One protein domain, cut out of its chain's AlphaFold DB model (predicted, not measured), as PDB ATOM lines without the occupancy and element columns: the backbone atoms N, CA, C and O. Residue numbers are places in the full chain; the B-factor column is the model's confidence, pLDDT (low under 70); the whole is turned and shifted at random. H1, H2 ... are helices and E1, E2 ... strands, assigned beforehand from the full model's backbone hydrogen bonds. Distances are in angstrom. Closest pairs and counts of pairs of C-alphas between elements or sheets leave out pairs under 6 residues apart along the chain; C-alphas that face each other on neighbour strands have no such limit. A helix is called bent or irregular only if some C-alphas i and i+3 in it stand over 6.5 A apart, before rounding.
ATOM      1  N   LEU A   2     -36.043 -18.359  42.210       43.03
ATOM      2  CA  LEU A   2     -36.358 -17.018  42.753       43.03
ATOM      3  C   LEU A   2     -35.358 -16.456  43.787       43.03
ATOM      4  O   LEU A   2     -34.971 -15.295  43.702       43.03
ATOM      5  N   PHE A   3     -34.879 -17.284  44.722       45.72
ATOM      6  CA  PHE A   3     -33.962 -16.835  45.784       45.72
ATOM      7  C   PHE A   3     -32.608 -16.334  45.249       45.72
ATOM      8  O   PHE A   3     -32.028 -15.396  45.787       45.72
ATOM      9  N   ASN A   4     -32.125 -16.928  44.152       56.19
ATOM     10  CA  ASN A   4     -30.848 -16.548  43.546       56.19
ATOM     11  C   ASN A   4     -30.967 -15.221  42.778       56.19
ATOM     12  O   ASN A   4     -30.058 -14.397  42.823       56.19
ATOM     13  N   ALA A   5     -32.119 -14.979  42.140       53.97
ATOM     14  CA  ALA A   5     -32.410 -13.721  41.456       53.97
ATOM     15  C   ALA A   5     -32.508 -12.545  42.445       53.97
ATOM     16  O   ALA A   5     -31.887 -11.507  42.226       53.97
ATOM     17  N   GLN A   6     -33.198 -12.726  43.579       54.03
ATOM     18  CA  GLN A   6     -33.268 -11.692  44.621       54.03
ATOM     19  C   GLN A   6     -31.898 -11.395  45.247       54.03
ATOM     20  O   GLN A   6     -31.558 -10.233  45.459       54.03
ATOM     21  N   GLN A   7     -31.070 -12.416  45.484       57.62
ATOM     22  CA  GLN A   7     -29.719 -12.224  46.021       57.62
ATOM     23  C   GLN A   7     -28.799 -11.477  45.038       57.62
ATOM     24  O   GLN A   7     -27.986 -10.646  45.450       57.62
ATOM     25  N   GLN A   8     -28.960 -11.712  43.736       63.28
ATOM     26  CA  GLN A   8     -28.214 -11.013  42.690       63.28
ATOM     27  C   GLN A   8     -28.673  -9.550  42.532       63.28
ATOM     28  O   GLN A   8     -27.833  -8.664  42.376       63.28
ATOM     29  N   LEU A   9     -29.973  -9.277  42.683       62.75
ATOM     30  CA  LEU A   9     -30.545  -7.924  42.686       62.75
ATOM     31  C   LEU A   9     -30.098  -7.091  43.894       62.75
ATOM     32  O   LEU A   9     -29.772  -5.912  43.743       62.75
ATOM     33  N   LEU A  10     -30.045  -7.694  45.086       62.62
ATOM     34  CA  LEU A  10     -29.536  -7.033  46.294       62.62
ATOM     35  C   LEU A  10     -28.041  -6.707  46.166       62.62
ATOM     36  O   LEU A  10     -27.609  -5.619  46.550       62.62
ATOM     37  N   SER A  11     -27.265  -7.610  45.558       76.38
ATOM     38  CA  SER A  11     -25.852  -7.370  45.244       76.38
ATOM     39  C   SER A  11     -25.678  -6.196  44.270       76.38
ATOM     40  O   SER A  11     -24.931  -5.262  44.557       76.38
ATOM     41  N   GLN A  12     -26.429  -6.175  43.164       73.88
ATOM     42  CA  GLN A  12     -26.372  -5.087  42.179       73.88
ATOM     43  C   GLN A  12     -26.813  -3.738  42.764       73.88
ATOM     44  O   GLN A  12     -26.137  -2.732  42.564       73.88
ATOM     45  N   SER A  13     -27.887  -3.724  43.556       78.69
ATOM     46  CA  SER A  13     -28.374  -2.521  44.246       78.69
ATOM     47  C   SER A  13     -27.322  -1.915  45.179       78.69
ATOM     48  O   SER A  13     -27.178  -0.694  45.241       78.69
ATOM     49  N   SER A  14     -26.557  -2.761  45.878       81.44
ATOM     50  CA  SER A  14     -25.456  -2.337  46.749       81.44
ATOM     51  C   SER A  14     -24.315  -1.682  45.959       81.44
ATOM     52  O   SER A  14     -23.792  -0.638  46.351       81.44
ATOM     53  N   VAL A  15     -23.979  -2.237  44.789       82.75
ATOM     54  CA  VAL A  15     -22.967  -1.653  43.894       82.75
ATOM     55  C   VAL A  15     -23.418  -0.289  43.359       82.75
ATOM     56  O   VAL A  15     -22.614   0.641  43.313       82.75
ATOM     57  N   ILE A  16     -24.700  -0.127  43.018       84.06
ATOM     58  CA  ILE A  16     -25.253   1.159  42.557       84.06
ATOM     59  C   ILE A  16     -25.155   2.224  43.654       84.06
ATOM     60  O   ILE A  16     -24.705   3.339  43.389       84.06
ATOM     61  N   TRP A  17     -25.498   1.873  44.897       86.44
ATOM     62  CA  TRP A  17     -25.319   2.759  46.051       86.44
ATOM     63  C   TRP A  17     -23.870   3.218  46.204       86.44
ATOM     64  O   TRP A  17     -23.616   4.413  46.369       86.44
ATOM     65  N   TRP A  18     -22.919   2.287  46.104       87.94
ATOM     66  CA  TRP A  18     -21.498   2.602  46.204       87.94
ATOM     67  C   TRP A  18     -21.044   3.585  45.118       87.94
ATOM     68  O   TRP A  18     -20.378   4.576  45.410       87.94
ATOM     69  N   ILE A  19     -21.464   3.349  43.874       86.19
ATOM     70  CA  ILE A  19     -21.157   4.196  42.716       86.19
ATOM     71  C   ILE A  19     -21.718   5.614  42.894       86.19
ATOM     72  O   ILE A  19     -20.992   6.585  42.682       86.19
ATOM     73  N   LEU A  20     -22.983   5.748  43.309       85.94
ATOM     74  CA  LEU A  20     -23.627   7.053  43.497       85.94
ATOM     75  C   LEU A  20     -22.975   7.849  44.635       85.94
ATOM     76  O   LEU A  20     -22.664   9.028  44.463       85.94
ATOM     77  N   VAL A  21     -22.703   7.201  45.773       89.69
ATOM     78  CA  VAL A  21     -22.001   7.829  46.903       89.69
ATOM     79  C   VAL A  21     -20.600   8.269  46.485       89.69
ATOM     80  O   VAL A  21     -20.203   9.403  46.754       89.69
ATOM     81  N   GLN A  22     -19.864   7.411  45.779       88.38
ATOM     82  CA  GLN A  22     -18.539   7.753  45.275       88.38
ATOM     83  C   GLN A  22     -18.594   8.936  44.296       88.38
ATOM     84  O   GLN A  22     -17.738   9.816  44.372       88.38
ATOM     85  N   GLY A  23     -19.610   9.014  43.431       85.94
ATOM     86  CA  GLY A  23     -19.833  10.153  42.535       85.94
ATOM     87  C   GLY A  23     -20.026  11.475  43.283       85.94
ATOM     88  O   GLY A  23     -19.382  12.472  42.948       85.94
ATOM     89  N   VAL A  24     -20.841  11.477  44.345       89.81
ATOM     90  CA  VAL A  24     -21.024  12.652  45.221       89.81
ATOM     91  C   VAL A  24     -19.701  13.049  45.879       89.81
ATOM     92  O   VAL A  24     -19.321  14.218  45.845       89.81
ATOM     93  N   VAL A  25     -18.966  12.080  46.434       91.12
ATOM     94  CA  VAL A  25     -17.672  12.327  47.088       91.12
ATOM     95  C   VAL A  25     -16.666  12.927  46.105       91.12
ATOM     96  O   VAL A  25     -16.038  13.934  46.424       91.12
ATOM     97  N   VAL A  26     -16.539  12.371  44.897       89.06
ATOM     98  CA  VAL A  26     -15.630  12.893  43.866       89.06
ATOM     99  C   VAL A  26     -16.018  14.316  43.459       89.06
ATOM    100  O   VAL A  26     -15.138  15.169  43.389       89.06
ATOM    101  N   ALA A  27     -17.307  14.606  43.253       87.25
ATOM    102  CA  ALA A  27     -17.775  15.946  42.889       87.25
ATOM    103  C   ALA A  27     -17.489  16.989  43.987       87.25
ATOM    104  O   ALA A  27     -17.020  18.093  43.706       87.25
ATOM    105  N   VAL A  28     -17.707  16.632  45.255       89.56
ATOM    106  CA  VAL A  28     -17.402  17.513  46.391       89.56
ATOM    107  C   VAL A  28     -15.896  17.718  46.531       89.56
ATOM    108  O   VAL A  28     -15.439  18.854  46.653       89.56
ATOM    109  N   LEU A  29     -15.102  16.647  46.467       88.50
ATOM    110  CA  LEU A  29     -13.649  16.750  46.572       88.50
ATOM    111  C   LEU A  29     -13.049  17.545  45.404       88.50
ATOM    112  O   LEU A  29     -12.142  18.338  45.631       88.50
ATOM    113  N   MET A  30     -13.589  17.409  44.190       86.62
ATOM    114  CA  MET A  30     -13.261  18.260  43.041       86.62
ATOM    115  C   MET A  30     -13.514  19.734  43.352       86.62
ATOM    116  O   MET A  30     -12.634  20.566  43.150       86.62
ATOM    117  N   SER A  31     -14.678  20.061  43.919       89.38
ATOM    118  CA  SER A  31     -15.022  21.436  44.296       89.38
ATOM    119  C   SER A  31     -14.081  22.040  45.345       89.38
ATOM    120  O   SER A  31     -13.828  23.246  45.315       89.38
ATOM    121  N   LEU A  32     -13.540  21.219  46.253       86.81
ATOM    122  CA  LEU A  32     -12.624  21.653  47.315       86.81
ATOM    123  C   LEU A  32     -11.161  21.719  46.852       86.81
ATOM    124  O   LEU A  32     -10.433  22.644  47.207       86.81
ATOM    125  N   LEU A  33     -10.722  20.737  46.063       86.56
ATOM    126  CA  LEU A  33      -9.323  20.554  45.670       86.56
ATOM    127  C   LEU A  33      -8.972  21.232  44.341       86.56
ATOM    128  O   LEU A  33      -7.798  21.234  43.978       86.56
ATOM    129  N   TRP A  34      -9.935  21.837  43.632       83.25
ATOM    130  CA  TRP A  34      -9.690  22.450  42.317       83.25
ATOM    131  C   TRP A  34      -8.542  23.467  42.307       83.25
ATOM    132  O   TRP A  34      -7.776  23.517  41.347       83.25
ATOM    133  N   GLY A  35      -8.406  24.260  43.375       79.19
ATOM    134  CA  GLY A  35      -7.378  25.294  43.499       79.19
ATOM    135  C   GLY A  35      -6.032  24.783  44.022       79.19
ATOM    136  O   GLY A  35      -5.072  25.548  44.086       79.19
ATOM    137  N   GLN A  36      -5.944  23.512  44.425       81.00
ATOM    138  CA  GLN A  36      -4.721  22.939  44.982       81.00
ATOM    139  C   GLN A  36      -3.786  22.482  43.859       81.00
ATOM    140  O   GLN A  36      -4.151  21.677  43.001       81.00
ATOM    141  N   THR A  37      -2.548  22.979  43.887       83.06
ATOM    142  CA  THR A  37      -1.495  22.614  42.931       83.06
ATOM    143  C   THR A  37      -0.282  22.061  43.674       83.06
ATOM    144  O   THR A  37       0.110  22.580  44.717       83.06
ATOM    145  N   ALA A  38       0.315  20.999  43.139       80.19
ATOM    146  CA  ALA A  38       1.535  20.382  43.644       80.19
ATOM    147  C   ALA A  38       2.691  20.638  42.666       80.19
ATOM    148  O   ALA A  38       2.487  20.659  41.453       80.19
ATOM    149  N   SER A  39       3.909  20.842  43.174       69.50
ATOM    150  CA  SER A  39       5.087  20.988  42.311       69.50
ATOM    151  C   SER A  39       5.593  19.612  41.879       69.50
ATOM    152  O   SER A  39       5.920  18.778  42.720       69.50
ATOM    153  N   VAL A  40       5.652  19.380  40.569       72.94
ATOM    154  CA  VAL A  40       6.173  18.150  39.956       72.94
ATOM    155  C   VAL A  40       7.077  18.564  38.802       72.94
ATOM    156  O   VAL A  40       6.691  19.411  38.002       72.94
ATOM    157  N   PHE A  41       8.293  18.015  38.735       71.88
ATOM    158  CA  PHE A  41       9.297  18.366  37.715       71.88
ATOM    159  C   PHE A  41       9.584  19.879  37.578       71.88
ATOM    160  O   PHE A  41       9.949  20.350  36.507       71.88
ATOM    161  N   GLY A  42       9.441  20.649  38.663       74.62
ATOM    162  CA  GLY A  42       9.716  22.092  38.679       74.62
ATOM    163  C   GLY A  42       8.554  22.991  38.232       74.62
ATOM    164  O   GLY A  42       8.660  24.206  38.375       74.62
ATOM    165  N   GLU A  43       7.426  22.432  37.783       71.06
ATOM    166  CA  GLU A  43       6.207  23.180  37.427       71.06
ATOM    167  C   GLU A  43       5.034  22.829  38.370       71.06
ATOM    168  O   GLU A  43       5.018  21.780  39.024       71.06
ATOM    169  N   ARG A  44       4.052  23.735  38.500       75.31
ATOM    170  CA  ARG A  44       2.852  23.537  39.337       75.31
ATOM    171  C   ARG A  44       1.783  22.777  38.554       75.31
ATOM    172  O   ARG A  44       1.340  23.248  37.515       75.31
ATOM    173  N   HIS A  45       1.327  21.652  39.095       77.75
ATOM    174  CA  HIS A  45       0.339  20.772  38.473       77.75
ATOM    175  C   HIS A  45      -0.811  20.448  39.434       77.75
ATOM    176  O   HIS A  45      -0.591  20.159  40.613       77.75
ATOM    177  N   SER A  46      -2.048  20.430  38.934       83.31
ATOM    178  CA  SER A  46      -3.238  20.044  39.710       83.31
ATOM    179  C   SER A  46      -3.403  18.520  39.764       83.31
ATOM    180  O   SER A  46      -4.327  17.956  39.178       83.31
ATOM    181  N   LEU A  47      -2.497  17.834  40.470       82.62
ATOM    182  CA  LEU A  47      -2.515  16.368  40.596       82.62
ATOM    183  C   LEU A  47      -3.809  15.834  41.220       82.62
ATOM    184  O   LEU A  47      -4.304  14.791  40.799       82.62
ATOM    185  N   ALA A  48      -4.365  16.550  42.200       84.44
ATOM    186  CA  ALA A  48      -5.615  16.162  42.844       84.44
ATOM    187  C   ALA A  48      -6.750  16.066  41.818       84.44
ATOM    188  O   ALA A  48      -7.455  15.063  41.768       84.44
ATOM    189  N   MET A  49      -6.862  17.063  40.938       83.38
ATOM    190  CA  MET A  49      -7.869  17.070  39.882       83.38
ATOM    191  C   MET A  49      -7.658  15.924  38.894       83.38
ATOM    192  O   MET A  49      -8.593  15.206  38.567       83.38
ATOM    193  N   LEU A  50      -6.419  15.688  38.471       83.75
ATOM    194  CA  LEU A  50      -6.108  14.600  37.545       83.75
ATOM    195  C   LEU A  50      -6.494  13.228  38.120       83.75
ATOM    196  O   LEU A  50      -7.147  12.433  37.444       83.75
ATOM    197  N   LEU A  51      -6.146  12.967  39.383       85.81
ATOM    198  CA  LEU A  51      -6.477  11.711  40.054       85.81
ATOM    199  C   LEU A  51      -7.986  11.545  40.237       85.81
ATOM    200  O   LEU A  51      -8.530  10.491  39.919       85.81
ATOM    201  N   LEU A  52      -8.678  12.574  40.721       85.44
ATOM    202  CA  LEU A  52     -10.121  12.504  40.939       85.44
ATOM    203  C   LEU A  52     -10.895  12.343  39.622       85.44
ATOM    204  O   LEU A  52     -11.863  11.589  39.596       85.44
ATOM    205  N   THR A  53     -10.461  12.979  38.528       84.50
ATOM    206  CA  THR A  53     -11.063  12.792  37.195       84.50
ATOM    207  C   THR A  53     -10.850  11.368  36.699       84.50
ATOM    208  O   THR A  53     -11.773  10.753  36.171       84.50
ATOM    209  N   HIS A  54      -9.663  10.806  36.927       83.94
ATOM    210  CA  HIS A  54      -9.373   9.416  36.602       83.94
ATOM    211  C   HIS A  54     -10.264   8.443  37.391       83.94
ATOM    212  O   HIS A  54     -10.904   7.574  36.798       83.94
ATOM    213  N   PHE A  55     -10.378   8.619  38.713       82.25
ATOM    214  CA  PHE A  55     -11.285   7.816  39.539       82.25
ATOM    215  C   PHE A  55     -12.750   7.990  39.128       82.25
ATOM    216  O   PHE A  55     -13.466   6.997  39.024       82.25
ATOM    217  N   GLY A  56     -13.192   9.214  38.835       82.50
ATOM    218  CA  GLY A  56     -14.539   9.483  38.328       82.50
ATOM    219  C   GLY A  56     -14.814   8.786  36.993       82.50
ATOM    220  O   GLY A  56     -15.875   8.192  36.812       82.50
ATOM    221  N   GLY A  57     -13.833   8.775  36.090       79.00
ATOM    222  CA  GLY A  57     -13.896   8.063  34.818       79.00
ATOM    223  C   GLY A  57     -14.027   6.547  34.975       79.00
ATOM    224  O   GLY A  57     -14.870   5.937  34.323       79.00
ATOM    225  N   MET A  58     -13.248   5.937  35.875       77.75
ATOM    226  CA  MET A  58     -13.357   4.502  36.180       77.75
ATOM    227  C   MET A  58     -14.721   4.132  36.774       77.75
ATOM    228  O   MET A  58     -15.280   3.084  36.447       77.75
ATOM    229  N   VAL A  59     -15.277   4.987  37.633       79.81
ATOM    230  CA  VAL A  59     -16.622   4.788  38.195       79.81
ATOM    231  C   VAL A  59     -17.679   4.875  37.106       79.81
ATOM    232  O   VAL A  59     -18.523   3.991  37.032       79.81
ATOM    233  N   SER A  60     -17.598   5.892  36.246       76.94
ATOM    234  CA  SER A  60     -18.543   6.117  35.147       76.94
ATOM    235  C   SER A  60     -18.572   4.944  34.159       76.94
ATOM    236  O   SER A  60     -19.629   4.460  33.762       76.94
ATOM    237  N   THR A  61     -17.406   4.394  33.817       74.88
ATOM    238  CA  THR A  61     -17.362   3.219  32.940       74.88
ATOM    239  C   THR A  61     -17.837   1.943  33.628       74.88
ATOM    240  O   THR A  61     -18.443   1.090  32.982       74.88
ATOM    241  N   THR A  62     -17.612   1.812  34.936       77.69
ATOM    242  CA  THR A  62     -18.121   0.678  35.718       77.69
ATOM    243  C   THR A  62     -19.638   0.770  35.908       77.69
ATOM    244  O   THR A  62     -20.318  -0.254  35.863       77.69
ATOM    245  N   SER A  63     -20.199   1.975  36.055       79.12
ATOM    246  CA  SER A  63     -21.638   2.170  36.230       79.12
ATOM    247  C   SER A  63     -22.439   1.733  35.018       79.12
ATOM    248  O   SER A  63     -23.393   0.990  35.203       79.12
ATOM    249  N   SER A  64     -22.031   2.064  33.790       73.62
ATOM    250  CA  SER A  64     -22.768   1.602  32.604       73.62
ATOM    251  C   SER A  64     -22.738   0.070  32.475       73.62
ATOM    252  O   SER A  64     -23.733  -0.544  32.108       73.62
ATOM    253  N   VAL A  65     -21.654  -0.600  32.880       73.50
ATOM    254  CA  VAL A  65     -21.600  -2.077  32.847       73.50
ATOM    255  C   VAL A  65     -22.496  -2.721  33.914       73.50
ATOM    256  O   VAL A  65     -23.005  -3.816  33.698       73.50
ATOM    257  N   VAL A  66     -22.713  -2.062  35.057       74.75
ATOM    258  CA  VAL A  66     -23.518  -2.599  36.172       74.75
ATOM    259  C   VAL A  66     -24.990  -2.176  36.094       74.75
ATOM    260  O   VAL A  66     -25.872  -2.944  36.474       74.75
ATOM    261  N   PHE A  67     -25.278  -0.975  35.593       75.62
ATOM    262  CA  PHE A  67     -26.621  -0.394  35.596       75.62
ATOM    263  C   PHE A  67     -27.513  -1.053  34.551       75.62
ATOM    264  O   PHE A  67     -28.645  -1.397  34.866       75.62
ATOM    265  N   TYR A  68     -27.009  -1.311  33.344       74.81
ATOM    266  CA  TYR A  68     -27.794  -1.974  32.301       74.81
ATOM    267  C   TYR A  68     -28.286  -3.380  32.684       74.81
ATOM    268  O   TYR A  68     -29.478  -3.628  32.531       74.81
ATOM    269  N   PRO A  69     -27.467  -4.302  33.230       71.25
ATOM    270  CA  PRO A  69     -27.976  -5.606  33.658       71.25
ATOM    271  C   PRO A  69     -28.915  -5.517  34.869       71.25
ATOM    272  O   PRO A  69     -29.817  -6.342  34.994       71.25
ATOM    273  N   PHE A  70     -28.735  -4.526  35.751       71.31
ATOM    274  CA  PHE A  70     -29.680  -4.276  36.840       71.31
ATOM    275  C   PHE A  70     -31.032  -3.813  36.299       71.31
ATOM    276  O   PHE A  70     -32.059  -4.404  36.617       71.31
ATOM    277  N   VAL A  71     -31.030  -2.799  35.435       71.94
ATOM    278  CA  VAL A  71     -32.242  -2.213  34.859       71.94
ATOM    279  C   VAL A  71     -32.929  -3.160  33.869       71.94
ATOM    280  O   VAL A  71     -34.147  -3.149  33.782       71.94
ATOM    281  N   ALA A  72     -32.198  -4.067  33.219       67.25
ATOM    282  CA  ALA A  72     -32.781  -5.130  32.397       67.25
ATOM    283  C   ALA A  72     -33.603  -6.158  33.200       67.25
ATOM    284  O   ALA A  72     -34.366  -6.921  32.614       67.25
ATOM    285  N   SER A  73     -33.454  -6.192  34.531       65.88
ATOM    286  CA  SER A  73     -34.335  -6.973  35.413       65.88
ATOM    287  C   SER A  73     -35.654  -6.250  35.713       65.88
ATOM    288  O   SER A  73     -36.552  -6.826  36.323       65.88
ATOM    289  N   PHE A  74     -35.755  -4.980  35.323       66.62
ATOM    290  CA  PHE A  74     -36.957  -4.168  35.386       66.62
ATOM    291  C   PHE A  74     -37.585  -4.068  33.989       66.62
ATOM    292  O   PHE A  74     -36.948  -4.379  32.979       66.62
ATOM    293  N   PRO A  75     -38.830  -3.588  33.922       67.50
ATOM    294  CA  PRO A  75     -39.467  -3.133  32.697       67.50
ATOM    295  C   PRO A  75     -38.559  -2.428  31.679       67.50
ATOM    296  O   PRO A  75     -37.760  -1.566  32.068       67.50
ATOM    297  N   PRO A  76     -38.724  -2.688  30.366       69.75
ATOM    298  CA  PRO A  76     -37.916  -2.056  29.321       69.75
ATOM    299  C   PRO A  76     -38.026  -0.522  29.324       69.75
ATOM    300  O   PRO A  76     -37.082   0.160  28.912       69.75
ATOM    301  N   LEU A  77     -39.118   0.031  29.870       71.50
ATOM    302  CA  LEU A  77     -39.278   1.465  30.123       71.50
ATOM    303  C   LEU A  77     -38.124   2.046  30.960       71.50
ATOM    304  O   LEU A  77     -37.634   3.132  30.653       71.50
ATOM    305  N   PHE A  78     -37.638   1.328  31.980       72.19
ATOM    306  CA  PHE A  78     -36.534   1.807  32.817       72.19
ATOM    307  C   PHE A  78     -35.196   1.786  32.075       72.19
ATOM    308  O   PHE A  78     -34.390   2.694  32.268       72.19
ATOM    309  N   THR A  79     -34.963   0.806  31.193       76.56
ATOM    310  CA  THR A  79     -33.743   0.756  30.362       76.56
ATOM    311  C   THR A  79     -33.714   1.933  29.391       76.56
ATOM    312  O   THR A  79     -32.687   2.593  29.242       76.56
ATOM    313  N   SER A  80     -34.863   2.251  28.785       74.06
ATOM    314  CA  SER A  80     -35.018   3.432  27.931       74.06
ATOM    315  C   SER A  80     -34.820   4.737  28.713       74.06
ATOM    316  O   SER A  80     -34.100   5.626  28.256       74.06
ATOM    317  N   ALA A  81     -35.378   4.841  29.924       75.88
ATOM    318  CA  ALA A  81     -35.187   6.001  30.793       75.88
ATOM    319  C   ALA A  81     -33.718   6.178  31.221       75.88
ATOM    320  O   ALA A  81     -33.215   7.303  31.212       75.88
ATOM    321  N   LEU A  82     -33.010   5.084  31.536       78.56
ATOM    322  CA  LEU A  82     -31.581   5.094  31.860       78.56
ATOM    323  C   LEU A  82     -30.745   5.599  30.676       78.56
ATOM    324  O   LEU A  82     -29.965   6.536  30.838       78.56
ATOM    325  N   ALA A  83     -30.948   5.027  29.486       77.12
ATOM    326  CA  ALA A  83     -30.246   5.435  28.269       77.12
ATOM    327  C   ALA A  83     -30.546   6.901  27.899       77.12
ATOM    328  O   ALA A  83     -29.651   7.658  27.517       77.12
ATOM    329  N   THR A  84     -31.797   7.334  28.083       76.44
ATOM    330  CA  THR A  84     -32.202   8.735  27.899       76.44
ATOM    331  C   THR A  84     -31.475   9.649  28.887       76.44
ATOM    332  O   THR A  84     -30.980  10.704  28.496       76.44
ATOM    333  N   GLY A  85     -31.347   9.244  30.154       76.31
ATOM    334  CA  GLY A  85     -30.588   9.975  31.172       76.31
ATOM    335  C   GLY A  85     -29.093  10.096  30.850       76.31
ATOM    336  O   GLY A  85     -28.517  11.180  30.990       76.31
ATOM    337  N   GLU A  86     -28.465   9.023  30.359       77.25
ATOM    338  CA  GLU A  86     -27.074   9.055  29.881       77.25
ATOM    339  C   GLU A  86     -26.912  10.052  28.717       77.25
ATOM    340  O   GLU A  86     -26.005  10.888  28.743       77.25
ATOM    341  N   GLY A  87     -27.836  10.061  27.749       71.00
ATOM    342  CA  GLY A  87     -27.833  11.026  26.641       71.00
ATOM    343  C   GLY A  87     -28.067  12.480  27.081       71.00
ATOM    344  O   GLY A  87     -27.383  13.404  26.626       71.00
ATOM    345  N   LEU A  88     -28.995  12.705  28.015       72.88
ATOM    346  CA  LEU A  88     -29.307  14.036  28.553       72.88
ATOM    347  C   LEU A  88     -28.163  14.626  29.387       72.88
ATOM    348  O   LEU A  88     -28.035  15.847  29.466       72.88
ATOM    349  N   SER A  89     -27.292  13.796  29.962       75.12
ATOM    350  CA  SER A  89     -26.139  14.262  30.743       75.12
ATOM    351  C   SER A  89     -25.172  15.106  29.901       75.12
ATOM    352  O   SER A  89     -24.701  16.153  30.353       75.12
ATOM    353  N   GLY A  90     -24.938  14.714  28.641       71.19
ATOM    354  CA  GLY A  90     -24.146  15.509  27.692       71.19
ATOM    355  C   GLY A  90     -24.828  16.827  27.317       71.19
ATOM    356  O   GLY A  90     -24.180  17.870  27.219       71.19
ATOM    357  N   SER A  91     -26.156  16.801  27.199       75.94
ATOM    358  CA  SER A  91     -26.968  17.987  26.922       75.94
ATOM    359  C   SER A  91     -26.939  19.001  28.067       75.94
ATOM    360  O   SER A  91     -26.829  20.207  27.844       75.94
ATOM    361  N   LEU A  92     -26.976  18.518  29.309       74.81
ATOM    362  CA  LEU A  92     -26.871  19.361  30.492       74.81
ATOM    363  C   LEU A  92     -25.479  19.997  30.610       74.81
ATOM    364  O   LEU A  92     -25.377  21.190  30.891       74.81
ATOM    365  N   ALA A  93     -24.414  19.238  30.328       75.38
ATOM    366  CA  ALA A  93     -23.054  19.774  30.275       75.38
ATOM    367  C   ALA A  93     -22.909  20.872  29.202       75.38
ATOM    368  O   ALA A  93     -22.289  21.905  29.456       75.38
ATOM    369  N   ALA A  94     -23.537  20.690  28.036       73.75
ATOM    370  CA  ALA A  94     -23.579  21.684  26.967       73.75
ATOM    371  C   ALA A  94     -24.278  22.980  27.406       73.75
ATOM    372  O   ALA A  94     -23.749  24.075  27.207       73.75
ATOM    373  N   LEU A  95     -25.449  22.855  28.042       78.50
ATOM    374  CA  LEU A  95     -26.216  23.990  28.549       78.50
ATOM    375  C   LEU A  95     -25.426  24.766  29.609       78.50
ATOM    376  O   LEU A  95     -25.366  25.993  29.552       78.50
ATOM    377  N   LEU A  96     -24.776  24.058  30.537       77.44
ATOM    378  CA  LEU A  96     -23.894  24.673  31.530       77.44
ATOM    379  C   LEU A  96     -22.729  25.413  30.862       77.44
ATOM    380  O   LEU A  96     -22.426  26.533  31.261       77.44
ATOM    381  N   GLY A  97     -22.135  24.844  29.809       75.38
ATOM    382  CA  GLY A  97     -21.084  25.498  29.027       75.38
ATOM    383  C   GLY A  97     -21.543  26.797  28.358       75.38
ATOM    384  O   GLY A  97     -20.827  27.793  28.408       75.38
ATOM    385  N   ILE A  98     -22.755  26.826  27.794       75.88
ATOM    386  CA  ILE A  98     -23.348  28.045  27.213       75.88
ATOM    387  C   ILE A  98     -23.576  29.103  28.299       75.88
ATOM    388  O   ILE A  98     -23.227  30.267  28.114       75.88
ATOM    389  N   VAL A  99     -24.132  28.700  29.447       79.25
ATOM    390  CA  VAL A  99     -24.376  29.591  30.594       79.25
ATOM    391  C   VAL A  99     -23.073  30.175  31.145       79.25
ATOM    392  O   VAL A  99     -23.057  31.311  31.623       79.25
ATOM    393  N   GLN A 100     -21.979  29.419  31.073       73.44
ATOM    394  CA  GLN A 100     -20.672  29.832  31.572       73.44
ATOM    395  C   GLN A 100     -19.981  30.887  30.684       73.44
ATOM    396  O   GLN A 100     -19.034  31.510  31.158       73.44
ATOM    397  N   ASP A 101     -20.518  31.147  29.482       69.88
ATOM    398  CA  ASP A 101     -20.055  32.114  28.474       69.88
ATOM    399  C   ASP A 101     -18.570  31.941  28.086       69.88
ATOM    400  O   ASP A 101     -17.695  32.641  28.601       69.88
ATOM    401  N   PRO A 102     -18.250  31.031  27.145       60.50
ATOM    402  CA  PRO A 102     -16.870  30.718  26.769       60.50
ATOM    403  C   PRO A 102     -16.154  31.856  26.019       60.50
ATOM    404  O   PRO A 102     -14.968  31.729  25.716       60.50
ATOM    405  N   GLY A 103     -16.857  32.941  25.670       58.72
ATOM    406  CA  GLY A 103     -16.302  34.105  24.975       58.72
ATOM    407  C   GLY A 103     -16.163  35.357  25.843       58.72
ATOM    408  O   GLY A 103     -15.677  36.369  25.337       58.72
ATOM    409  N   GLY A 104     -16.591  35.302  27.109       64.44
ATOM    410  CA  GLY A 104     -16.669  36.444  28.021       64.44
ATOM    411  C   GLY A 104     -16.004  36.194  29.380       64.44
ATOM    412  O   GLY A 104     -15.127  35.346  29.530       64.44
ATOM    413  N   ALA A 105     -16.402  36.964  30.397       64.25
ATOM    414  CA  ALA A 105     -15.943  36.750  31.769       64.25
ATOM    415  C   ALA A 105     -16.680  35.551  32.392       64.25
ATOM    416  O   ALA A 105     -17.911  35.546  32.437       64.25
ATOM    417  N   LEU A 106     -15.925  34.568  32.904       68.69
ATOM    418  CA  LEU A 106     -16.446  33.375  33.588       68.69
ATOM    419  C   LEU A 106     -17.508  33.761  34.627       68.69
ATOM    420  O   LEU A 106     -17.193  34.357  35.660       68.69
ATOM    421  N   ARG A 107     -18.772  33.408  34.364       71.12
ATOM    422  CA  ARG A 107     -19.906  33.836  35.205       71.12
ATOM    423  C   ARG A 107     -19.942  33.154  36.572       71.12
ATOM    424  O   ARG A 107     -20.509  33.702  37.512       71.12
ATOM    425  N   PHE A 108     -19.339  31.968  36.686       78.31
ATOM    426  CA  PHE A 108     -19.351  31.156  37.900       78.31
ATOM    427  C   PHE A 108     -17.986  30.521  38.166       78.31
ATOM    428  O   PHE A 108     -17.289  30.100  37.241       78.31
ATOM    429  N   SER A 109     -17.632  30.426  39.450       83.44
ATOM    430  CA  SER A 109     -16.429  29.724  39.903       83.44
ATOM    431  C   SER A 109     -16.503  28.234  39.564       83.44
ATOM    432  O   SER A 109     -17.568  27.617  39.633       83.44
ATOM    433  N   VAL A 110     -15.349  27.636  39.278       82.75
ATOM    434  CA  VAL A 110     -15.184  26.197  39.025       82.75
ATOM    435  C   VAL A 110     -15.721  25.355  40.193       82.75
ATOM    436  O   VAL A 110     -16.340  24.316  39.975       82.75
ATOM    437  N   SER A 111     -15.591  25.834  41.437       85.88
ATOM    438  CA  SER A 111     -16.205  25.181  42.604       85.88
ATOM    439  C   SER A 111     -17.726  25.085  42.502       85.88
ATOM    440  O   SER A 111     -18.293  24.056  42.865       85.88
ATOM    441  N   ALA A 112     -18.391  26.140  42.014       85.56
ATOM    442  CA  ALA A 112     -19.846  26.172  41.886       85.56
ATOM    443  C   ALA A 112     -20.326  25.172  40.830       85.56
ATOM    444  O   ALA A 112     -21.315  24.483  41.056       85.56
ATOM    445  N   PHE A 113     -19.582  25.024  39.730       84.56
ATOM    446  CA  PHE A 113     -19.852  24.002  38.718       84.56
ATOM    447  C   PHE A 113     -19.840  22.589  39.323       84.56
ATOM    448  O   PHE A 113     -20.825  21.860  39.211       84.56
ATOM    449  N   TYR A 114     -18.778  22.226  40.049       86.62
ATOM    450  CA  TYR A 114     -18.697  20.906  40.684       86.62
ATOM    451  C   TYR A 114     -19.748  20.695  41.784       86.62
ATOM    452  O   TYR A 114     -20.217  19.572  41.964       86.62
ATOM    453  N   LEU A 115     -20.179  21.755  42.479       87.50
ATOM    454  CA  LEU A 115     -21.294  21.676  43.431       87.50
ATOM    455  C   LEU A 115     -22.642  21.457  42.743       87.50
ATOM    456  O   LEU A 115     -23.448  20.687  43.256       87.50
ATOM    457  N   ILE A 116     -22.884  22.077  41.586       86.06
ATOM    458  CA  ILE A 116     -24.086  21.819  40.780       86.06
ATOM    459  C   ILE A 116     -24.103  20.349  40.338       86.06
ATOM    460  O   ILE A 116     -25.111  19.670  40.530       86.06
ATOM    461  N   CYS A 117     -22.978  19.822  39.839       83.50
ATOM    462  CA  CYS A 117     -22.845  18.397  39.521       83.50
ATOM    463  C   CYS A 117     -23.099  17.503  40.747       83.50
ATOM    464  O   CYS A 117     -23.824  16.514  40.650       83.50
ATOM    465  N   GLY A 118     -22.556  17.869  41.913       86.38
ATOM    466  CA  GLY A 118     -22.802  17.166  43.173       86.38
ATOM    467  C   GLY A 118     -24.276  17.180  43.587       86.38
ATOM    468  O   GLY A 118     -24.806  16.149  43.991       86.38
ATOM    469  N   ALA A 119     -24.972  18.306  43.426       89.06
ATOM    470  CA  ALA A 119     -26.396  18.424  43.733       89.06
ATOM    471  C   ALA A 119     -27.262  17.529  42.829       89.06
ATOM    472  O   ALA A 119     -28.181  16.872  43.320       89.06
ATOM    473  N   ILE A 120     -26.937  17.446  41.534       86.38
ATOM    474  CA  ILE A 120     -27.608  16.539  40.588       86.38
ATOM    475  C   ILE A 120     -27.393  15.073  41.002       86.38
ATOM    476  O   ILE A 120     -28.338  14.283  40.998       86.38
ATOM    477  N   MET A 121     -26.180  14.714  41.432       86.12
ATOM    478  CA  MET A 121     -25.888  13.375  41.957       86.12
ATOM    479  C   MET A 121     -26.670  13.071  43.243       86.12
ATOM    480  O   MET A 121     -27.204  11.974  43.388       86.12
ATOM    481  N   CYS A 122     -26.811  14.042  44.153       88.94
ATOM    482  CA  CYS A 122     -27.639  13.891  45.352       88.94
ATOM    483  C   CYS A 122     -29.124  13.687  45.015       88.94
ATOM    484  O   CYS A 122     -29.780  12.860  45.645       88.94
ATOM    485  N   PHE A 123     -29.649  14.399  44.014       89.25
ATOM    486  CA  PHE A 123     -31.015  14.191  43.526       89.25
ATOM    487  C   PHE A 123     -31.200  12.773  42.964       89.25
ATOM    488  O   PHE A 123     -32.173  12.102  43.302       89.25
ATOM    489  N   SER A 124     -30.231  12.282  42.183       84.81
ATOM    490  CA  SER A 124     -30.220  10.901  41.680       84.81
ATOM    491  C   SER A 124     -30.193   9.869  42.816       84.81
ATOM    492  O   SER A 124     -30.971   8.916  42.820       84.81
ATOM    493  N   LEU A 125     -29.369  10.098  43.842       87.00
ATOM    494  CA  LEU A 125     -29.285   9.239  45.023       87.00
ATOM    495  C   LEU A 125     -30.599   9.216  45.820       87.00
ATOM    496  O   LEU A 125     -31.032   8.150  46.252       87.00
ATOM    497  N   ALA A 126     -31.275  10.360  45.960       87.81
ATOM    498  CA  ALA A 126     -32.594  10.433  46.587       87.81
ATOM    499  C   ALA A 126     -33.672   9.705  45.761       87.81
ATOM    500  O   ALA A 126     -34.491   8.980  46.325       87.81
ATOM    501  N   ALA A 127     -33.649   9.846  44.433       85.00
ATOM    502  CA  ALA A 127     -34.556   9.131  43.537       85.00
ATOM    503  C   ALA A 127     -34.340   7.608  43.599       85.00
ATOM    504  O   ALA A 127     -35.301   6.841  43.651       85.00
ATOM    505  N   PHE A 128     -33.084   7.158  43.672       82.94
ATOM    506  CA  PHE A 128     -32.756   5.743  43.836       82.94
ATOM    507  C   PHE A 128     -33.167   5.203  45.213       82.94
ATOM    508  O   PHE A 128     -33.710   4.103  45.311       82.94
ATOM    509  N   ALA A 129     -32.987   5.993  46.276       85.12
ATOM    510  CA  ALA A 129     -33.486   5.651  47.604       85.12
ATOM    511  C   ALA A 129     -35.020   5.527  47.618       85.12
ATOM    512  O   ALA A 129     -35.554   4.594  48.215       85.12
ATOM    513  N   PHE A 130     -35.732   6.411  46.911       83.94
ATOM    514  CA  PHE A 130     -37.184   6.319  46.752       83.94
ATOM    515  C   PHE A 130     -37.604   5.025  46.039       83.94
ATOM    516  O   PHE A 130     -38.506   4.340  46.516       83.94
ATOM    517  N   LEU A 131     -36.909   4.640  44.961       76.12
ATOM    518  CA  LEU A 131     -37.161   3.382  44.247       76.12
ATOM    519  C   LEU A 131     -36.975   2.135  45.124       76.12
ATOM    520  O   LEU A 131     -37.663   1.144  44.907       76.12
ATOM    521  N   GLN A 132     -36.067   2.168  46.105       74.88
ATOM    522  CA  GLN A 132     -35.842   1.029  47.004       74.88
ATOM    523  C   GLN A 132     -36.764   1.009  48.224       74.88
ATOM    524  O   GLN A 132     -37.144  -0.064  48.685       74.88
ATOM    525  N   CYS A 133     -37.114   2.174  48.766       75.69
ATOM    526  CA  CYS A 133     -37.948   2.263  49.962       75.69
ATOM    527  C   CYS A 133     -39.444   2.138  49.655       75.69
ATOM    528  O   CYS A 133     -40.220   1.811  50.554       75.69
ATOM    529  N   HIS A 134     -39.870   2.437  48.423       74.06
ATOM    530  CA  HIS A 134     -41.287   2.512  48.101       74.06
ATOM    531  C   HIS A 134     -41.828   1.171  47.556       74.06
ATOM    532  O   HIS A 134     -41.381   0.714  46.502       74.06
ATOM    533  N   PRO A 135     -42.846   0.559  48.199       67.06
ATOM    534  CA  PRO A 135     -43.390  -0.750  47.807       67.06
ATOM    535  C   PRO A 135     -44.019  -0.769  46.403       67.06
ATOM    536  O   PRO A 135     -44.136  -1.826  45.792       67.06
ATOM    537  N   TRP A 136     -44.354   0.402  45.852       70.12
ATOM    538  CA  TRP A 136     -44.817   0.567  44.465       70.12
ATOM    539  C   TRP A 136     -43.852  -0.012  43.424       70.12
ATOM    540  O   TRP A 136     -44.297  -0.506  42.395       70.12
ATOM    541  N   ALA A 137     -42.540   0.002  43.683       64.56
ATOM    542  CA  ALA A 137     -41.567  -0.553  42.746       64.56
ATOM    543  C   ALA A 137     -41.716  -2.078  42.587       64.56
ATOM    544  O   ALA A 137     -41.522  -2.597  41.491       64.56
ATOM    545  N   GLU A 138     -42.095  -2.792  43.651       65.69
ATOM    546  CA  GLU A 138     -42.358  -4.237  43.601       65.69
ATOM    547  C   GLU A 138     -43.673  -4.548  42.873       65.69
ATOM    548  O   GLU A 138     -43.766  -5.531  42.143       65.69
ATOM    549  N   GLU A 139     -44.675  -3.678  43.008       68.56
ATOM    550  CA  GLU A 139     -45.962  -3.828  42.327       68.56
ATOM    551  C   GLU A 139     -45.850  -3.559  40.819       68.56
ATOM    552  O   GLU A 139     -46.398  -4.313  40.015       68.56
ATOM    553  N   VAL A 140     -45.054  -2.559  40.423       68.19
ATOM    554  CA  VAL A 140     -44.710  -2.309  39.015       68.19
ATOM    555  C   VAL A 140     -43.963  -3.509  38.422       68.19
ATOM    556  O   VAL A 140     -44.358  -3.991  37.360       68.19
ATOM    557  N   LYS A 141     -42.971  -4.070  39.133       63.97
ATOM    558  CA  LYS A 141     -42.277  -5.302  38.705       63.97
ATOM    559  C   LYS A 141     -43.249  -6.463  38.478       63.97
ATOM    560  O   LYS A 141     -43.206  -7.087  37.424       63.97
ATOM    561  N   ALA A 142     -44.147  -6.719  39.432       64.12
ATOM    562  CA  ALA A 142     -45.109  -7.817  39.344       64.12
ATOM    563  C   ALA A 142     -46.139  -7.618  38.216       64.12
ATOM    564  O   ALA A 142     -46.546  -8.581  37.562       64.12
ATOM    565  N   SER A 143     -46.566  -6.375  37.975       64.19
ATOM    566  CA  SER A 143     -47.530  -6.049  36.919       64.19
ATOM    567  C   SER A 143     -46.961  -6.242  35.512       64.19
ATOM    568  O   SER A 143     -47.667  -6.730  34.628       64.19
ATOM    569  N   GLU A 144     -45.679  -5.938  35.308       63.19
ATOM    570  CA  GLU A 144     -45.040  -6.064  33.999       63.19
ATOM    571  C   GLU A 144     -44.469  -7.451  33.730       63.19
ATOM    572  O   GLU A 144     -44.557  -7.909  32.595       63.19
ATOM    573  N   GLU A 145     -43.993  -8.180  34.745       61.84
ATOM    574  CA  GLU A 145     -43.680  -9.611  34.590       61.84
ATOM    575  C   GLU A 145     -44.916 -10.378  34.085       61.84
ATOM    576  O   GLU A 145     -44.818 -11.232  33.203       61.84
ATOM    577  N   LYS A 146     -46.106  -9.988  34.558       58.22
ATOM    578  CA  LYS A 146     -47.386 -10.520  34.086       58.22
ATOM    579  C   LYS A 146     -47.733 -10.078  32.657       58.22
ATOM    580  O   LYS A 146     -48.242 -10.893  31.891       58.22
ATOM    581  N   ALA A 147     -47.456  -8.828  32.279       61.91
ATOM    582  CA  ALA A 147     -47.687  -8.335  30.918       61.91
ATOM    583  C   ALA A 147     -46.760  -9.017  29.894       61.91
ATOM    584  O   ALA A 147     -47.232  -9.517  28.880       61.91
ATOM    585  N   VAL A 148     -45.465  -9.145  30.206       58.34
ATOM    586  CA  VAL A 148     -44.470  -9.805  29.344       58.34
ATOM    587  C   VAL A 148     -44.728 -11.309  29.221       58.34
ATOM    588  O   VAL A 148     -44.537 -11.875  28.146       58.34
ATOM    589  N   ALA A 149     -45.181 -11.971  30.293       58.44
ATOM    590  CA  ALA A 149     -45.622 -13.365  30.220       58.44
ATOM    591  C   ALA A 149     -46.842 -13.521  29.297       58.44
ATOM    592  O   ALA A 149     -46.859 -14.418  28.459       58.44
ATOM    593  N   THR A 150     -47.807 -12.603  29.392       63.22
ATOM    594  CA  THR A 150     -49.005 -12.597  28.535       63.22
ATOM    595  C   THR A 150     -48.650 -12.360  27.062       63.22
ATOM    596  O   THR A 150     -49.172 -13.053  26.192       63.22
ATOM    597  N   ASP A 151     -47.729 -11.436  26.767       60.25
ATOM    598  CA  ASP A 151     -47.264 -11.174  25.396       60.25
ATOM    599  C   ASP A 151     -46.477 -12.360  24.820       60.25
ATOM    600  O   ASP A 151     -46.682 -12.732  23.665       60.25
ATOM    601  N   ARG A 152     -45.632 -13.022  25.627       56.56
ATOM    602  CA  ARG A 152     -44.949 -14.266  25.223       56.56
ATOM    603  C   ARG A 152     -45.930 -15.393  24.919       56.56
ATOM    604  O   ARG A 152     -45.750 -16.090  23.926       56.56
ATOM    605  N   GLU A 153     -46.959 -15.564  25.745       60.53
ATOM    606  CA  GLU A 153     -48.016 -16.552  25.509       60.53
ATOM    607  C   GLU A 153     -48.819 -16.218  24.241       60.53
ATOM    608  O   GLU A 153     -49.168 -17.112  23.471       60.53
ATOM    609  N   ALA A 154     -49.086 -14.939  23.970       60.66
ATOM    610  CA  ALA A 154     -49.760 -14.502  22.747       60.66
ATOM    611  C   ALA A 154     -48.900 -14.717  21.485       60.66
ATOM    612  O   ALA A 154     -49.424 -15.137  20.447       60.66
ATOM    613  N   GLU A 155     -47.588 -14.480  21.570       58.97
ATOM    614  CA  GLU A 155     -46.631 -14.737  20.489       58.97
ATOM    615  C   GLU A 155     -46.488 -16.246  20.217       58.97
ATOM    616  O   GLU A 155     -46.601 -16.675  19.069       58.97
ATOM    617  N   VAL A 200     -16.803 -11.917  32.653       69.06
ATOM    618  CA  VAL A 200     -16.999 -10.454  32.667       69.06
ATOM    619  C   VAL A 200     -15.710  -9.700  33.019       69.06
ATOM    620  O   VAL A 200     -15.458  -8.624  32.482       69.06
ATOM    621  N   TRP A 201     -14.854 -10.271  33.872       76.50
ATOM    622  CA  TRP A 201     -13.589  -9.674  34.312       76.50
ATOM    623  C   TRP A 201     -12.676  -9.162  33.183       76.50
ATOM    624  O   TRP A 201     -12.203  -8.035  33.306       76.50
ATOM    625  N   PRO A 202     -12.416  -9.896  32.080       78.81
ATOM    626  CA  PRO A 202     -11.572  -9.380  30.999       78.81
ATOM    627  C   PRO A 202     -12.182  -8.164  30.289       78.81
ATOM    628  O   PRO A 202     -11.445  -7.252  29.920       78.81
ATOM    629  N   LEU A 203     -13.510  -8.111  30.138       75.56
ATOM    630  CA  LEU A 203     -14.205  -6.946  29.578       75.56
ATOM    631  C   LEU A 203     -14.118  -5.753  30.533       75.56
ATOM    632  O   LEU A 203     -13.790  -4.649  30.104       75.56
ATOM    633  N   LEU A 204     -14.325  -5.989  31.831       74.44
ATOM    634  CA  LEU A 204     -14.211  -4.964  32.867       74.44
ATOM    635  C   LEU A 204     -12.781  -4.405  32.957       74.44
ATOM    636  O   LEU A 204     -12.587  -3.195  33.025       74.44
ATOM    637  N   ALA A 205     -11.774  -5.278  32.898       79.06
ATOM    638  CA  ALA A 205     -10.364  -4.903  32.918       79.06
ATOM    639  C   ALA A 205      -9.965  -4.118  31.660       79.06
ATOM    640  O   ALA A 205      -9.284  -3.099  31.764       79.06
ATOM    641  N   CYS A 206     -10.421  -4.546  30.478       80.06
ATOM    642  CA  CYS A 206     -10.224  -3.802  29.234       80.06
ATOM    643  C   CYS A 206     -10.852  -2.401  29.326       80.06
ATOM    644  O   CYS A 206     -10.197  -1.402  29.030       80.06
ATOM    645  N   GLN A 207     -12.085  -2.317  29.833       81.00
ATOM    646  CA  GLN A 207     -12.789  -1.057  30.044       81.00
ATOM    647  C   GLN A 207     -12.058  -0.144  31.036       81.00
ATOM    648  O   GLN A 207     -11.971   1.062  30.814       81.00
ATOM    649  N   TRP A 208     -11.490  -0.698  32.106       80.69
ATOM    650  CA  TRP A 208     -10.675   0.049  33.064       80.69
ATOM    651  C   TRP A 208      -9.394   0.597  32.441       80.69
ATOM    652  O   TRP A 208      -9.058   1.757  32.668       80.69
ATOM    653  N   VAL A 209      -8.699  -0.190  31.617       80.81
ATOM    654  CA  VAL A 209      -7.502   0.274  30.896       80.81
ATOM    655  C   VAL A 209      -7.856   1.396  29.915       80.81
ATOM    656  O   VAL A 209      -7.165   2.415  29.867       80.81
ATOM    657  N   LEU A 210      -8.962   1.257  29.181       80.56
ATOM    658  CA  LEU A 210      -9.462   2.300  28.283       80.56
ATOM    659  C   LEU A 210      -9.851   3.572  29.048       80.56
ATOM    660  O   LEU A 210      -9.477   4.672  28.642       80.56
ATOM    661  N   ALA A 211     -10.535   3.434  30.186       76.56
ATOM    662  CA  ALA A 211     -10.883   4.554  31.057       76.56
ATOM    663  C   ALA A 211      -9.632   5.244  31.619       76.56
ATOM    664  O   ALA A 211      -9.568   6.473  31.664       76.56
ATOM    665  N   ALA A 212      -8.607   4.473  31.986       76.44
ATOM    666  CA  ALA A 212      -7.344   5.004  32.473       76.44
ATOM    667  C   ALA A 212      -6.640   5.874  31.426       76.44
ATOM    668  O   ALA A 212      -6.165   6.972  31.737       76.44
ATOM    669  N   PHE A 213      -6.631   5.422  30.172       80.19
ATOM    670  CA  PHE A 213      -6.112   6.198  29.049       80.19
ATOM    671  C   PHE A 213      -6.969   7.437  28.760       80.19
ATOM    672  O   PHE A 213      -6.428   8.529  28.573       80.19
ATOM    673  N   SER A 214      -8.295   7.285  28.760       76.12
ATOM    674  CA  SER A 214      -9.232   8.335  28.359       76.12
ATOM    675  C   SER A 214      -9.354   9.469  29.381       76.12
ATOM    676  O   SER A 214      -9.319  10.635  28.999       76.12
ATOM    677  N   PHE A 215      -9.433   9.149  30.676       79.00
ATOM    678  CA  PHE A 215      -9.637  10.130  31.750       79.00
ATOM    679  C   PHE A 215      -8.358  10.483  32.521       79.00
ATOM    680  O   PHE A 215      -8.348  11.458  33.268       79.00
ATOM    681  N   GLY A 216      -7.278   9.711  32.355       79.56
ATOM    682  CA  GLY A 216      -5.977   9.989  32.970       79.56
ATOM    683  C   GLY A 216      -4.968  10.556  31.974       79.56
ATOM    684  O   GLY A 216      -4.523  11.695  32.101       79.56
ATOM    685  N   TRP A 217      -4.603   9.761  30.965       80.56
ATOM    686  CA  TRP A 217      -3.485  10.101  30.080       80.56
ATOM    687  C   TRP A 217      -3.802  11.205  29.066       80.56
ATOM    688  O   TRP A 217      -3.016  12.147  28.928       80.56
ATOM    689  N   LEU A 218      -4.946  11.134  28.377       77.06
ATOM    690  CA  LEU A 218      -5.325  12.150  27.385       77.06
ATOM    691  C   LEU A 218      -5.446  13.559  28.001       77.06
ATOM    692  O   LEU A 218      -4.797  14.473  27.487       77.06
ATOM    693  N   PRO A 219      -6.156  13.769  29.129       74.25
ATOM    694  CA  PRO A 219      -6.257  15.094  29.739       74.25
ATOM    695  C   PRO A 219      -4.911  15.592  30.275       74.25
ATOM    696  O   PRO A 219      -4.648  16.790  30.249       74.25
ATOM    697  N   SER A 220      -4.033  14.686  30.721       75.69
ATOM    698  CA  SER A 220      -2.693  15.044  31.197       75.69
ATOM    699  C   SER A 220      -1.756  15.484  30.075       75.69
ATOM    700  O   SER A 220      -0.843  16.266  30.325       75.69
ATOM    701  N   THR A 221      -1.927  14.957  28.861       77.94
ATOM    702  CA  THR A 221      -1.038  15.232  27.721       77.94
ATOM    703  C   THR A 221      -1.537  16.366  26.840       77.94
ATOM    704  O   THR A 221      -0.718  17.066  26.241       77.94
ATOM    705  N   MET A 222      -2.853  16.598  26.804       73.38
ATOM    706  CA  MET A 222      -3.480  17.679  26.042       73.38
ATOM    707  C   MET A 222      -2.785  19.040  26.236       73.38
ATOM    708  O   MET A 222      -2.370  19.618  25.232       73.38
ATOM    709  N   PRO A 223      -2.546  19.541  27.465       70.56
ATOM    710  CA  PRO A 223      -1.903  20.842  27.672       70.56
ATOM    711  C   PRO A 223      -0.508  20.950  27.039       70.56
ATOM    712  O   PRO A 223      -0.154  21.988  26.480       70.56
ATOM    713  N   TYR A 224       0.282  19.872  27.069       71.75
ATOM    714  CA  TYR A 224       1.626  19.855  26.483       71.75
ATOM    715  C   TYR A 224       1.591  19.874  24.954       71.75
ATOM    716  O   TYR A 224       2.410  20.545  24.325       71.75
ATOM    717  N   VAL A 225       0.632  19.163  24.353       71.31
ATOM    718  CA  VAL A 225       0.435  19.165  22.898       71.31
ATOM    719  C   VAL A 225      -0.079  20.530  22.442       71.31
ATOM    720  O   VAL A 225       0.475  21.100  21.502       71.31
ATOM    721  N   TYR A 226      -1.060  21.105  23.145       64.94
ATOM    722  CA  TYR A 226      -1.608  22.423  22.820       64.94
ATOM    723  C   TYR A 226      -0.563  23.534  22.929       64.94
ATOM    724  O   TYR A 226      -0.518  24.384  22.048       64.94
ATOM    725  N   LYS A 227       0.354  23.488  23.906       63.91
ATOM    726  CA  LYS A 227       1.444  24.473  24.043       63.91
ATOM    727  C   LYS A 227       2.345  24.558  22.800       63.91
ATOM    728  O   LYS A 227       2.846  25.632  22.487       63.91
ATOM    729  N   LYS A 228       2.533  23.453  22.064       63.16
ATOM    730  CA  LYS A 228       3.336  23.415  20.823       63.16
ATOM    731  C   LYS A 228       2.608  24.024  19.617       63.16
ATOM    732  O   LYS A 228       3.263  24.515  18.702       63.16
ATOM    733  N   PHE A 229       1.278  23.992  19.619       61.09
ATOM    734  CA  PHE A 229       0.419  24.501  18.542       61.09
ATOM    735  C   PHE A 229      -0.376  25.751  18.950       61.09
ATOM    736  O   PHE A 229      -1.293  26.149  18.232       61.09
ATOM    737  N   ALA A 230      -0.043  26.365  20.089       56.25
ATOM    738  CA  ALA A 230      -0.724  27.530  20.635       56.25
ATOM    739  C   ALA A 230      -0.459  28.762  19.757       56.25
ATOM    740  O   ALA A 230       0.413  29.584  20.026       56.25
ATOM    741  N   VAL A 231      -1.237  28.892  18.683       56.16
ATOM    742  CA  VAL A 231      -1.585  30.197  18.116       56.16
ATOM    743  C   VAL A 231      -2.264  30.989  19.242       56.16
ATOM    744  O   VAL A 231      -2.977  30.390  20.044       56.16
ATOM    745  N   GLN A 232      -2.036  32.302  19.335       57.59
ATOM    746  CA  GLN A 232      -2.437  33.167  20.465       57.59
ATOM    747  C   GLN A 232      -3.929  33.097  20.892       57.59
ATOM    748  O   GLN A 232      -4.253  33.592  21.963       57.59
ATOM    749  N   ASP A 233      -4.803  32.423  20.127       57.84
ATOM    750  CA  ASP A 233      -6.239  32.209  20.387       57.84
ATOM    751  C   ASP A 233      -6.667  30.723  20.529       57.84
ATOM    752  O   ASP A 233      -7.856  30.398  20.479       57.84
ATOM    753  N   ALA A 234      -5.730  29.780  20.684       60.03
ATOM    754  CA  ALA A 234      -6.039  28.344  20.673       60.03
ATOM    755  C   ALA A 234      -6.991  27.899  21.803       60.03
ATOM    756  O   ALA A 234      -7.853  27.049  21.578       60.03
ATOM    757  N   GLU A 235      -6.891  28.484  22.998       60.28
ATOM    758  CA  GLU A 235      -7.776  28.161  24.130       60.28
ATOM    759  C   GLU A 235      -9.220  28.608  23.863       60.28
ATOM    760  O   GLU A 235     -10.159  27.825  24.032       60.28
ATOM    761  N   ALA A 236      -9.398  29.825  23.339       61.12
ATOM    762  CA  ALA A 236     -10.702  30.353  22.948       61.12
ATOM    763  C   ALA A 236     -11.309  29.564  21.775       61.12
ATOM    764  O   ALA A 236     -12.507  29.277  21.765       61.12
ATOM    765  N   ALA A 237     -10.491  29.157  20.798       63.12
ATOM    766  CA  ALA A 237     -10.932  28.316  19.691       63.12
ATOM    767  C   ALA A 237     -11.363  26.917  20.165       63.12
ATOM    768  O   ALA A 237     -12.404  26.421  19.736       63.12
ATOM    769  N   THR A 238     -10.614  26.304  21.087       64.94
ATOM    770  CA  THR A 238     -10.929  24.976  21.642       64.94
ATOM    771  C   THR A 238     -12.217  25.019  22.461       64.94
ATOM    772  O   THR A 238     -13.086  24.169  22.276       64.94
ATOM    773  N   ALA A 239     -12.401  26.058  23.284       63.06
ATOM    774  CA  ALA A 239     -13.643  26.281  24.017       63.06
ATOM    775  C   ALA A 239     -14.841  26.411  23.060       63.06
ATOM    776  O   ALA A 239     -15.847  25.721  23.231       63.06
ATOM    777  N   ARG A 240     -14.713  27.209  21.989       66.25
ATOM    778  CA  ARG A 240     -15.756  27.361  20.955       66.25
ATOM    779  C   ARG A 240     -16.058  26.054  20.224       66.25
ATOM    780  O   ARG A 240     -17.230  25.747  20.011       66.25
ATOM    781  N   PHE A 241     -15.040  25.264  19.878       69.31
ATOM    782  CA  PHE A 241     -15.224  23.943  19.268       69.31
ATOM    783  C   PHE A 241     -15.962  22.987  20.207       69.31
ATOM    784  O   PHE A 241     -16.927  22.354  19.787       69.31
ATOM    785  N   GLN A 242     -15.574  22.942  21.483       65.31
ATOM    786  CA  GLN A 242     -16.243  22.142  22.508       65.31
ATOM    787  C   GLN A 242     -17.712  22.561  22.667       65.31
ATOM    788  O   GLN A 242     -18.595  21.706  22.723       65.31
ATOM    789  N   THR A 243     -17.995  23.869  22.677       65.31
ATOM    790  CA  THR A 243     -19.375  24.376  22.784       65.31
ATOM    791  C   THR A 243     -20.186  24.000  21.546       65.31
ATOM    792  O   THR A 243     -21.299  23.503  21.669       65.31
ATOM    793  N   THR A 244     -19.611  24.165  20.353       70.94
ATOM    794  CA  THR A 244     -20.266  23.850  19.073       70.94
ATOM    795  C   THR A 244     -20.557  22.356  18.944       70.94
ATOM    796  O   THR A 244     -21.658  21.982  18.556       70.94
ATOM    797  N   ALA A 245     -19.611  21.495  19.329       67.12
ATOM    798  CA  ALA A 245     -19.802  20.046  19.358       67.12
ATOM    799  C   ALA A 245     -20.895  19.635  20.357       67.12
ATOM    800  O   ALA A 245     -21.724  18.781  20.052       67.12
ATOM    801  N   SER A 246     -20.939  20.285  21.521       65.56
ATOM    802  CA  SER A 246     -21.944  20.016  22.553       65.56
ATOM    803  C   SER A 246     -23.348  20.479  22.129       65.56
ATOM    804  O   SER A 246     -24.327  19.778  22.369       65.56
ATOM    805  N   ILE A 247     -23.452  21.618  21.432       70.25
ATOM    806  CA  ILE A 247     -24.699  22.104  20.814       70.25
ATOM    807  C   ILE A 247     -25.149  21.163  19.692       70.25
ATOM    808  O   ILE A 247     -26.327  20.823  19.609       70.25
ATOM    809  N   ALA A 248     -24.223  20.712  18.843       72.69
ATOM    810  CA  ALA A 248     -24.531  19.757  17.786       72.69
ATOM    811  C   ALA A 248     -25.067  18.443  18.372       72.69
ATOM    812  O   ALA A 248     -26.087  17.949  17.900       72.69
ATOM    813  N   ALA A 249     -24.446  17.924  19.436       62.12
ATOM    814  CA  ALA A 249     -24.925  16.740  20.146       62.12
ATOM    815  C   ALA A 249     -26.349  16.936  20.696       62.12
ATOM    816  O   ALA A 249     -27.211  16.103  20.445       62.12
ATOM    817  N   LEU A 250     -26.627  18.078  21.335       67.25
ATOM    818  CA  LEU A 250     -27.958  18.466  21.830       67.25
ATOM    819  C   LEU A 250     -29.062  18.391  20.762       67.25
ATOM    820  O   LEU A 250     -30.191  18.016  21.065       67.25
ATOM    821  N   VAL A 251     -28.740  18.763  19.520       73.56
ATOM    822  CA  VAL A 251     -29.680  18.754  18.386       73.56
ATOM    823  C   VAL A 251     -29.771  17.369  17.740       73.56
ATOM    824  O   VAL A 251     -30.853  16.928  17.355       73.56
ATOM    825  N   LEU A 252     -28.641  16.670  17.626       68.44
ATOM    826  CA  LEU A 252     -28.547  15.364  16.974       68.44
ATOM    827  C   LEU A 252     -29.146  14.236  17.824       68.44
ATOM    828  O   LEU A 252     -29.717  13.309  17.258       68.44
ATOM    829  N   SER A 253     -29.071  14.314  19.155       63.50
ATOM    830  CA  SER A 253     -29.620  13.301  20.067       63.50
ATOM    831  C   SER A 253     -31.131  13.053  19.887       63.50
ATOM    832  O   SER A 253     -31.509  11.898  19.682       63.50
ATOM    833  N   PRO A 254     -32.014  14.073  19.896       63.03
ATOM    834  CA  PRO A 254     -33.440  13.857  19.654       63.03
ATOM    835  C   PRO A 254     -33.733  13.428  18.210       63.03
ATOM    836  O   PRO A 254     -34.562  12.542  18.004       63.03
ATOM    837  N   LEU A 255     -33.019  13.972  17.215       63.59
ATOM    838  CA  LEU A 255     -33.177  13.576  15.808       63.59
ATOM    839  C   LEU A 255     -32.826  12.101  15.574       63.59
ATOM    840  O   LEU A 255     -33.545  11.410  14.858       63.59
ATOM    841  N   ALA A 256     -31.763  11.601  16.206       55.94
ATOM    842  CA  ALA A 256     -31.384  10.194  16.125       55.94
ATOM    843  C   ALA A 256     -32.458   9.276  16.730       55.94
ATOM    844  O   ALA A 256     -32.751   8.232  16.150       55.94
ATOM    845  N   SER A 257     -33.083   9.682  17.843       54.41
ATOM    846  CA  SER A 257     -34.160   8.905  18.478       54.41
ATOM    847  C   SER A 257     -35.430   8.825  17.622       54.41
ATOM    848  O   SER A 257     -36.067   7.782  17.584       54.41
ATOM    849  N   VAL A 258     -35.757   9.886  16.875       57.97
ATOM    850  CA  VAL A 258     -36.933   9.931  15.981       57.97
ATOM    851  C   VAL A 258     -36.708   9.133  14.694       57.97
ATOM    852  O   VAL A 258     -37.652   8.627  14.106       57.97
ATOM    853  N   VAL A 259     -35.458   9.013  14.242       56.78
ATOM    854  CA  VAL A 259     -35.098   8.232  13.044       56.78
ATOM    855  C   VAL A 259     -35.004   6.727  13.335       56.78
ATOM    856  O   VAL A 259     -35.032   5.924  12.406       56.78
ATOM    857  N   THR A 260     -34.871   6.336  14.605       47.56
ATOM    858  CA  THR A 260     -34.747   4.927  15.024       47.56
ATOM    859  C   THR A 260     -36.050   4.301  15.534       47.56
ATOM    860  O   THR A 260     -36.058   3.100  15.803       47.56
ATOM    861  N   THR A 261     -37.134   5.076  15.621       40.91
ATOM    862  CA  THR A 261     -38.524   4.608  15.796       40.91
ATOM    863  C   THR A 261     -39.228   4.459  14.458       40.91
ATOM    864  O   THR A 261     -39.929   3.443  14.274       40.91
TER     865      THR A 261
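AT A GLANCE: This is residues 2 to 155 and 200 to 261 of the 261 residues of an uncharacterized protein of Phytophthora sojae (strain P6497) (UniProt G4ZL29). Six long helices run roughly along the long axis in a loose, elongated set: H4, H1, H2 and H6 stand side by side in a curved row, and H3 and H7 make a second pair, joined to the row where H2 folds back into H3. H5 turns off at one end, where its residues 149 to 155 stick out, and a tiny strand hairpin, E1 and E2, lies at the other end. The printed part has 216 residues, with seven named helices and two named strands in the order H1 E1 E2 H2 H3 H4 H5 H6 H7; the class is mostly helix, and the sheet E1 - E2 is antiparallel. The whole is loose, with a radius of gyration of the C-alphas of 20.9 A, and spans 67 by 37 by 33 A.

HOW THE PARTS SIT: E1, residues 38 to 40, and E2, residues 43 to 45, form an antiparallel hairpin, with N 38 and O 45 within hydrogen-bond range at 2.8 A. A tight link joins E2 to H2, residues 47 to 71, the hub, touching three helices. H1, residues 2 to 33, touches H2 at a shallow tilt of 23 degrees, opposite ways; their closest C-alphas, of Val 26 and Leu 52, are 6.3 A apart. H4, residues 110 to 133, touches H1 residues 17 to 32 alone, at a shallow tilt of 19 degrees, closest at the C-alphas of Ser 31 and Ser 111, 4.3 A. H6, residues 200 to 229, touches H2 at a tilt of 36 degrees, only just steep, closest at the C-alphas of His 54 and Phe 215, 4.9 A. H3, residues 76 to 99, forms a helical hairpin with H2, touching its residues 68 to 71 alone; the closest C-alphas, of Val 71 and Thr 79, are 5.6 A apart. H7, residues 234 to 259, touches H3 at a shallow tilt of 30 degrees, closest at the C-alphas of Ala 94 and Ser 246, 5.0 A. H5, residues 136 to 155, is close to H4 but not clearly touching, with the C-alphas of Leu 131 and Ala 137 closest at 6.1 A. Every O i to N i+4 pair is within hydrogen-bond range in H1, H4 and H5, against 18 of 21 in H2, 18 of 20 in H3, 20 of 26 in H6 and 20 of 22 in H7.

IN THESE COORDINATES: H1, the longest helix, runs 46.4 A from C-alpha 2 at (-36.358, -17.018, 42.753). H6 measures 41.5 A, with a kink of 42 degrees near residue 220, and is only just irregular, C-alphas 220 and 223 being 6.8 A apart. H7 measures 36.2 A and ends at C-alpha 259, (-35.098, 8.232, 13.044).

THE WHOLE: The farthest C-alphas, of Gly 42 and Ala 154, are 71.6 A apart. Residues 156 to 199 are not printed; C-alphas 155 and 200 are 32.3 A apart across the cut. Of the links printed whole, none is long. Mean pLDDT of the printed part is 73.5, with 74 residues under 70, among them 137 to 155 and 226 to 243.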